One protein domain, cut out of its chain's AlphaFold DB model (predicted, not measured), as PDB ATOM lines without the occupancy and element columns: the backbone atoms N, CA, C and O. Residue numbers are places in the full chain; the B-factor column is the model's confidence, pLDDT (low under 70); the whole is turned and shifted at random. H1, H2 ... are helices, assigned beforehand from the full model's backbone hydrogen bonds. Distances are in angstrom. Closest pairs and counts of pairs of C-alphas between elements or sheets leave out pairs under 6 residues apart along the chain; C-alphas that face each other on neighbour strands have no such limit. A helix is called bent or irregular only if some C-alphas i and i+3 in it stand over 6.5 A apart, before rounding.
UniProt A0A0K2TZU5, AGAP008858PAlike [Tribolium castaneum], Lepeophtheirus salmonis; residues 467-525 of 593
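This is residues 467 to 525 of the 593 residues of the protein "AGAP008858PAlike [Tribolium castaneum]" of Lepeophtheirus salmonis (UniProt A0A0K2TZU5). Two helices, H1 and H2, make a loose helical hairpin, running opposite ways at a slant to each other, and the short H3 near the end of the printed part comes back to residues 483 to 487 of H1. A long stretch with no named element, residues 467 to 480, leads into H1, and the short link of 10 residues from H2 to H3 folds back from the end of H2. The printed part has 59 residues with three named helices, in the order H1, H2, H3, and no named strand. The class is all helix, although the helices hold 27 of the 59 residues, under half. The whole is compact, with a radius of gyration of the C-alphas of 11.3 A, and elongated in outline, spanning 34 by 22 by 21 A.

The printed part begins at Val 467, whose C-alpha is at (75.480, 77.713, 115.382), and residues 467 to 480 hold no named element. H1 covers residues 481 to 492 and measures 17.3 A from first to last C-alpha, beginning at C-alpha 481 at (83.606, 81.449, 116.011). H1 is irregular, but only just: C-alphas 488 and 491 are 6.7 A apart. H2 covers residues 499 to 509 and measures 15.3 A. Residues 512 to 514 are also helix, in a run that bears no name. H3 covers residues 520 to 523 and ends at C-alpha 523 at (99.476, 78.822, 110.978).

H1 and H2 form a helical hairpin. They only just touch, with 3 pairs of C-alphas within 8 A, the closest being those of Val 490 and Trp 502, 6.8 A apart. They run opposite ways at a steep tilt of 38 degrees. H1 touches H3 with residues 483 to 487 alone; the closest C-alphas are those of Thr 483 and Ile 521, 6.9 A apart. H2 and H3 are close but not clearly touching, the closest C-alphas being those of Glu 499 and Ile 522, 7.3 A apart. In H2 every O i to N i+4 pair is within hydrogen-bond range, and in H1 6 of 8 are. H3 is too short for such a pair, and its one O i to N i+3 pair is not within range.

The two C-alphas farthest apart are those of Asp 475 and Asp 496, 35.6 A. The printed part has no cut. The link from H1 to H2, 6 residues, and the link from H2 to H3, 10 residues, are both short. The mean pLDDT of the printed part is 78.5; 14 residues are under 70, namely residues 470 to 478, residue 516, residue 518 and residues 523 to 525.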
ATOM      1  N   VAL A 467      74.832  76.424 115.695       72.56
ATOM      2  CA  VAL A 467      75.480  77.713 115.382       72.56
ATOM      3  C   VAL A 467      76.251  77.611 114.063       72.56
ATOM      4  O   VAL A 467      76.922  76.608 113.819       72.56
ATOM      5  N   ASP A 468      76.222  78.655 113.228       73.50
ATOM      6  CA  ASP A 468      77.074  78.721 112.035       73.50
ATOM      7  C   ASP A 468      78.490  79.189 112.405       73.50
ATOM      8  O   ASP A 468      78.827  80.372 112.383       73.50
ATOM      9  N   LEU A 469      79.339  78.233 112.788       73.31
ATOM     10  CA  LEU A 469      80.669  78.501 113.349       73.31
ATOM     11  C   LEU A 469      81.679  79.119 112.356       73.31
ATOM     12  O   LEU A 469      82.810  79.415 112.745       73.31
ATOM     13  N   HIS A 470      81.288  79.319 111.092       64.88
ATOM     14  CA  HIS A 470      82.063  80.061 110.095       64.88
ATOM     15  C   HIS A 470      81.816  81.587 110.147       64.88
ATOM     16  O   HIS A 470      82.570  82.352 109.546       64.88
ATOM     17  N   GLU A 471      80.784  82.060 110.855       68.56
ATOM     18  CA  GLU A 471      80.523  83.497 110.986       68.56
ATOM     19  C   GLU A 471      81.697  84.228 111.679       68.56
ATOM     20  O   GLU A 471      82.332  83.717 112.611       68.56
ATOM     21  N   CYS A 472      82.022  85.418 111.164       57.69
ATOM     22  CA  CYS A 472      83.091  86.277 111.673       57.69
ATOM     23  C   CYS A 472      82.573  87.109 112.850       57.69
ATOM     24  O   CYS A 472      81.543  87.769 112.744       57.69
ATOM     25  N   VAL A 473      83.307  87.106 113.960       57.72
ATOM     26  CA  VAL A 473      82.916  87.752 115.226       57.72
ATOM     27  C   VAL A 473      83.443  89.194 115.336       57.72
ATOM     28  O   VAL A 473      83.202  89.893 116.322       57.72
ATOM     29  N   SER A 474      84.176  89.648 114.319       59.31
ATOM     30  CA  SER A 474      84.603  91.032 114.101       59.31
ATOM     31  C   SER A 474      84.857  91.279 112.605       59.31
ATOM     32  O   SER A 474      84.827  90.345 111.802       59.31
ATOM     33  N   ASP A 475      85.151  92.526 112.219       54.78
ATOM     34  CA  ASP A 475      85.488  92.900 110.832       54.78
ATOM     35  C   ASP A 475      86.746  92.187 110.281       54.78
ATOM     36  O   ASP A 475      87.022  92.221 109.078       54.78
ATOM     37  N   ASN A 476      87.531  91.534 111.148       59.97
ATOM     38  CA  ASN A 476      88.694  90.757 110.752       59.97
ATOM     39  C   ASN A 476      88.308  89.319 110.360       59.97
ATOM     40  O   ASN A 476      87.948  88.496 111.200       59.97
ATOM     41  N   LYS A 477      88.510  88.980 109.082       60.84
ATOM     42  CA  LYS A 477      88.162  87.683 108.473       60.84
ATOM     43  C   LYS A 477      88.855  86.450 109.083       60.84
ATOM     44  O   LYS A 477      88.464  85.337 108.754       60.84
ATOM     45  N   SER A 478      89.874  86.609 109.933       62.72
ATOM     46  CA  SER A 478      90.487  85.488 110.670       62.72
ATOM     47  C   SER A 478      89.799  85.167 112.007       62.72
ATOM     48  O   SER A 478      90.015  84.091 112.569       62.72
ATOM     49  N   ASP A 479      89.000  86.091 112.547       70.38
ATOM     50  CA  ASP A 479      88.337  85.991 113.854       70.38
ATOM     51  C   ASP A 479      86.931  85.390 113.706       70.38
ATOM     52  O   ASP A 479      85.918  86.081 113.781       70.38
ATOM     53  N   THR A 480      86.873  84.084 113.439       76.50
ATOM     54  CA  THR A 480      85.618  83.316 113.334       76.50
ATOM     55  C   THR A 480      85.269  82.626 114.652       76.50
ATOM     56  O   THR A 480      86.152  82.369 115.479       76.50
ATOM     57  N   TYR A 481      84.001  82.246 114.842       79.25
ATOM     58  CA  TYR A 481      83.606  81.449 116.011       79.25
ATOM     59  C   TYR A 481      84.393  80.131 116.119       79.25
ATOM     60  O   TYR A 481      84.786  79.753 117.223       79.25
ATOM     61  N   VAL A 482      84.713  79.460 115.000       84.12
ATOM     62  CA  VAL A 482      85.578  78.266 115.020       84.12
ATOM     63  C   VAL A 482      87.027  78.589 115.419       84.12
ATOM     64  O   VAL A 482      87.628  77.805 116.153       84.12
ATOM     65  N   THR A 483      87.577  79.753 115.037       82.75
ATOM     66  CA  THR A 483      88.895  80.213 115.526       82.75
ATOM     67  C   THR A 483      88.873  80.387 117.051       82.75
ATOM     68  O   THR A 483      89.762  79.902 117.749       82.75
ATOM     69  N   ARG A 484      87.840  81.038 117.599       82.00
ATOM     70  CA  ARG A 484      87.727  81.275 119.051       82.00
ATOM     71  C   ARG A 484      87.511  79.990 119.847       82.00
ATOM     72  O   ARG A 484      88.172  79.791 120.865       82.00
ATOM     73  N   LEU A 485      86.657  79.094 119.351       87.25
ATOM     74  CA  LEU A 485      86.470  77.759 119.918       87.25
ATOM     75  C   LEU A 485      87.808  77.016 120.029       87.25
ATOM     76  O   LEU A 485      88.127  76.497 121.095       87.25
ATOM     77  N   GLY A 486      88.609  76.995 118.960       87.88
ATOM     78  CA  GLY A 486      89.901  76.311 118.965       87.88
ATOM     79  C   GLY A 486      90.900  76.906 119.962       87.88
ATOM     80  O   GLY A 486      91.538  76.150 120.690       87.88
ATOM     81  N   VAL A 487      90.972  78.239 120.080       85.38
ATOM     82  CA  VAL A 487      91.776  78.921 121.118       85.38
ATOM     83  C   VAL A 487      91.346  78.505 122.531       85.38
ATOM     84  O   VAL A 487      92.201  78.307 123.392       85.38
ATOM     85  N   THR A 488      90.044  78.315 122.765       87.06
ATOM     86  CA  THR A 488      89.520  77.803 124.039       87.06
ATOM     87  C   THR A 488      89.857  76.324 124.273       87.06
ATOM     88  O   THR A 488      90.265  75.976 125.381       87.06
ATOM     89  N   ILE A 489      89.665  75.435 123.288       90.75
ATOM     90  CA  ILE A 489      89.683  73.979 123.537       90.75
ATOM     91  C   ILE A 489      91.028  73.288 123.300       90.75
ATOM     92  O   ILE A 489      91.286  72.277 123.947       90.75
ATOM     93  N   VAL A 490      91.899  73.811 122.429       91.44
ATOM     94  CA  VAL A 490      93.224  73.213 122.164       91.44
ATOM     95  C   VAL A 490      94.085  73.102 123.436       91.44
ATOM     96  O   VAL A 490      94.626  72.022 123.674       91.44
ATOM     97  N   PRO A 491      94.149  74.113 124.334       89.88
ATOM     98  CA  PRO A 491      94.852  73.992 125.619       89.88
ATOM     99  C   PRO A 491      94.268  72.951 126.593       89.88
ATOM    100  O   PRO A 491      94.835  72.730 127.661       89.88
ATOM    101  N   LYS A 492      93.112  72.356 126.268       92.38
ATOM    102  CA  LYS A 492      92.336  71.446 127.126       92.38
ATOM    103  C   LYS A 492      92.359  69.999 126.602       92.38
ATOM    104  O   LYS A 492      91.617  69.153 127.092       92.38
ATOM    105  N   PHE A 493      93.203  69.702 125.610       94.69
ATOM    106  CA  PHE A 493      93.373  68.363 125.039       94.69
ATOM    107  C   PHE A 493      94.144  67.394 125.974       94.69
ATOM    108  O   PHE A 493      94.988  67.836 126.761       94.69
ATOM    109  N   PRO A 494      93.903  66.068 125.882       93.94
ATOM    110  CA  PRO A 494      94.756  65.040 126.491       93.94
ATOM    111  C   PRO A 494      96.193  65.064 125.946       93.94
ATOM    112  O   PRO A 494      96.423  65.463 124.807       93.94
ATOM    113  N   ARG A 495      97.163  64.581 126.732       92.44
ATOM    114  CA  ARG A 495      98.609  64.708 126.434       92.44
ATOM    115  C   ARG A 495      99.133  63.934 125.222       92.44
ATOM    116  O   ARG A 495     100.258  64.190 124.806       92.44
ATOM    117  N   ASP A 496      98.362  62.999 124.677       91.19
ATOM    118  CA  ASP A 496      98.689  62.288 123.436       91.19
ATOM    119  C   ASP A 496      98.072  62.938 122.182       91.19
ATOM    120  O   ASP A 496      98.329  62.479 121.069       91.19
ATOM    121  N   GLN A 497      97.264  63.991 122.352       90.44
ATOM    122  CA  GLN A 497      96.580  64.686 121.266       90.44
ATOM    123  C   GLN A 497      97.289  65.981 120.887       90.44
ATOM    124  O   GLN A 497      97.801  66.724 121.721       90.44
ATOM    125  N   ASP A 498      97.258  66.264 119.594       85.12
ATOM    126  CA  ASP A 498      97.902  67.406 118.971       85.12
ATOM    127  C   ASP A 498      96.920  68.121 118.019       85.12
ATOM    128  O   ASP A 498      95.691  67.984 118.068       85.12
ATOM    129  N   GLU A 499      97.499  68.867 117.090       85.94
ATOM    130  CA  GLU A 499      96.872  69.463 115.919       85.94
ATOM    131  C   GLU A 499      95.893  68.538 115.156       85.94
ATOM    132  O   GLU A 499      94.945  69.021 114.533       85.94
ATOM    133  N   ARG A 500      96.075  67.207 115.185       88.38
ATOM    134  CA  ARG A 500      95.221  66.236 114.480       88.38
ATOM    135  C   ARG A 500      93.816  66.173 115.067       88.38
ATOM    136  O   ARG A 500      92.857  66.137 114.295       88.38
ATOM    137  N   LEU A 501      93.678  66.204 116.398       90.75
ATOM    138  CA  LEU A 501      92.362  66.236 117.046       90.75
ATOM    139  C   LEU A 501      91.646  67.553 116.731       90.75
ATOM    140  O   LEU A 501      90.455  67.548 116.420       90.75
ATOM    141  N   TRP A 502      92.378  68.670 116.719       92.00
ATOM    142  CA  TRP A 502      91.803  69.957 116.333       92.00
ATOM    143  C   TRP A 502      91.345  69.964 114.868       92.00
ATOM    144  O   TRP A 502      90.191  70.296 114.601       92.00
ATOM    145  N   ARG A 503      92.173  69.487 113.922       89.38
ATOM    146  CA  ARG A 503      91.758  69.300 112.517       89.38
ATOM    147  C   ARG A 503      90.524  68.403 112.391       89.38
ATOM    148  O   ARG A 503      89.650  68.700 111.580       89.38
ATOM    149  N   TYR A 504      90.436  67.318 113.164       91.19
ATOM    150  CA  TYR A 504      89.272  66.427 113.165       91.19
ATOM    151  C   TYR A 504      88.001  67.162 113.610       91.19
ATOM    152  O   TYR A 504      87.003  67.151 112.886       91.19
ATOM    153  N   ILE A 505      88.054  67.847 114.757       91.56
ATOM    154  CA  ILE A 505      86.935  68.619 115.311       91.56
ATOM    155  C   ILE A 505      86.526  69.736 114.338       91.56
ATOM    156  O   ILE A 505      85.369  69.784 113.922       91.56
ATOM    157  N   ARG A 506      87.471  70.566 113.872       89.31
ATOM    158  CA  ARG A 506      87.233  71.644 112.895       89.31
ATOM    159  C   ARG A 506      86.567  71.134 111.614       89.31
ATOM    160  O   ARG A 506      85.587  71.719 111.161       89.31
ATOM    161  N   ASN A 507      87.034  70.014 111.059       88.12
ATOM    162  CA  ASN A 507      86.448  69.421 109.852       88.12
ATOM    163  C   ASN A 507      85.054  68.817 110.074       88.12
ATOM    164  O   ASN A 507      84.269  68.753 109.130       88.12
ATOM    165  N   LYS A 508      84.727  68.369 111.290       87.69
ATOM    166  CA  LYS A 508      83.378  67.899 111.638       87.69
ATOM    167  C   LYS A 508      82.401  69.061 111.845       87.69
ATOM    168  O   LYS A 508      81.261  68.953 111.408       87.69
ATOM    169  N   LEU A 509      82.860  70.154 112.458       86.69
ATOM    170  CA  LEU A 509      82.080  71.371 112.709       86.69
ATOM    171  C   LEU A 509      81.791  72.177 111.432       86.69
ATOM    172  O   LEU A 509      80.699  72.715 111.275       86.69
ATOM    173  N   LEU A 510      82.761  72.280 110.517       84.56
ATOM    174  CA  LEU A 510      82.619  73.086 109.304       84.56
ATOM    175  C   LEU A 510      81.877  72.353 108.178       84.56
ATOM    176  O   LEU A 510      82.115  71.168 107.893       84.56
ATOM    177  N   LYS A 511      81.033  73.111 107.464       78.25
ATOM    178  CA  LYS A 511      80.432  72.715 106.181       78.25
ATOM    179  C   LYS A 511      81.540  72.356 105.170       78.25
ATOM    180  O   LYS A 511      82.614  72.957 105.233       78.25
ATOM    181  N   PRO A 512      81.312  71.415 104.229       77.62
ATOM    182  CA  PRO A 512      82.356  70.919 103.323       77.62
ATOM    183  C   PRO A 512      83.127  72.011 102.569       77.62
ATOM    184  O   PRO A 512      84.338  71.899 102.408       77.62
ATOM    185  N   GLU A 513      82.430  73.076 102.177       76.56
ATOM    186  CA  GLU A 513      82.949  74.251 101.467       76.56
ATOM    187  C   GLU A 513      84.037  75.041 102.226       76.56
ATOM    188  O   GLU A 513      84.922  75.608 101.588       76.56
ATOM    189  N   TYR A 514      84.043  75.025 103.565       73.19
ATOM    190  CA  TYR A 514      85.010  75.780 104.384       73.19
ATOM    191  C   TYR A 514      86.181  74.937 104.911       73.19
ATOM    192  O   TYR A 514      87.148  75.480 105.441       73.19
ATOM    193  N   ARG A 515      86.150  73.608 104.735       76.31
ATOM    194  CA  ARG A 515      87.192  72.687 105.248       76.31
ATOM    195  C   ARG A 515      88.567  72.888 104.607       76.31
ATOM    196  O   ARG A 515      89.572  72.518 105.201       76.31
ATOM    197  N   GLY A 516      88.604  73.460 103.403       68.31
ATOM    198  CA  GLY A 516      89.837  73.780 102.681       68.31
ATOM    199  C   GLY A 516      90.491  75.108 103.075       68.31
ATOM    200  O   GLY A 516      91.570  75.402 102.572       68.31
ATOM    201  N   MET A 517      89.866  75.922 103.936       70.75
ATOM    202  CA  MET A 517      90.465  77.185 104.379       70.75
ATOM    203  C   MET A 517      91.587  76.943 105.390       70.75
ATOM    204  O   MET A 517      91.446  76.117 106.301       70.75
ATOM    205  N   GLU A 518      92.665  77.724 105.273       68.50
ATOM    206  CA  GLU A 518      93.726  77.779 106.280       68.50
ATOM    207  C   GLU A 518      93.163  78.060 107.677       68.50
ATOM    208  O   GLU A 518      92.069  78.605 107.849       68.50
ATOM    209  N   ASP A 519      93.905  77.636 108.692       73.50
ATOM    210  CA  ASP A 519      93.501  77.719 110.086       73.50
ATOM    211  C   ASP A 519      94.462  78.655 110.835       73.50
ATOM    212  O   ASP A 519      95.633  78.302 111.000       73.50
ATOM    213  N   PRO A 520      93.999  79.831 111.305       72.19
ATOM    214  CA  PRO A 520      94.849  80.796 112.000       72.19
ATOM    215  C   PRO A 520      95.570  80.217 113.225       72.19
ATOM    216  O   PRO A 520      96.680  80.643 113.540       72.19
ATOM    217  N   ILE A 521      94.972  79.229 113.902       74.88
ATOM    218  CA  ILE A 521      95.556  78.582 115.084       74.88
ATOM    219  C   ILE A 521      96.783  77.770 114.670       74.88
ATOM    220  O   ILE A 521      97.854  77.910 115.263       74.88
ATOM    221  N   ILE A 522      96.628  76.963 113.620       72.12
ATOM    222  CA  ILE A 522      97.679  76.123 113.037       72.12
ATOM    223  C   ILE A 522      98.813  76.992 112.489       72.12
ATOM    224  O   ILE A 522      99.965  76.828 112.897       72.12
ATOM    225  N   SER A 523      98.485  77.962 111.632       63.88
ATOM    226  CA  SER A 523      99.476  78.822 110.978       63.88
ATOM    227  C   SER A 523     100.285  79.667 111.973       63.88
ATOM    228  O   SER A 523     101.423  80.024 111.680       63.88
ATOM    229  N   SER A 524      99.755  79.937 113.177       61.41
ATOM    230  CA  SER A 524     100.486  80.652 114.236       61.41
ATOM    231  C   SER A 524     101.642  79.860 114.868       61.41
ATOM    232  O   SER A 524     102.543  80.459 115.450       61.41
ATOM    233  N   GLN A 525     101.612  78.522 114.819       55.19
ATOM    234  CA  GLN A 525     102.491  77.596 115.561       55.19
ATOM    235  C   GLN A 525     102.557  77.747 117.101       55.19
ATOM    236  O   GLN A 525     103.258  76.958 117.742       55.19
TER     237      GLN A 525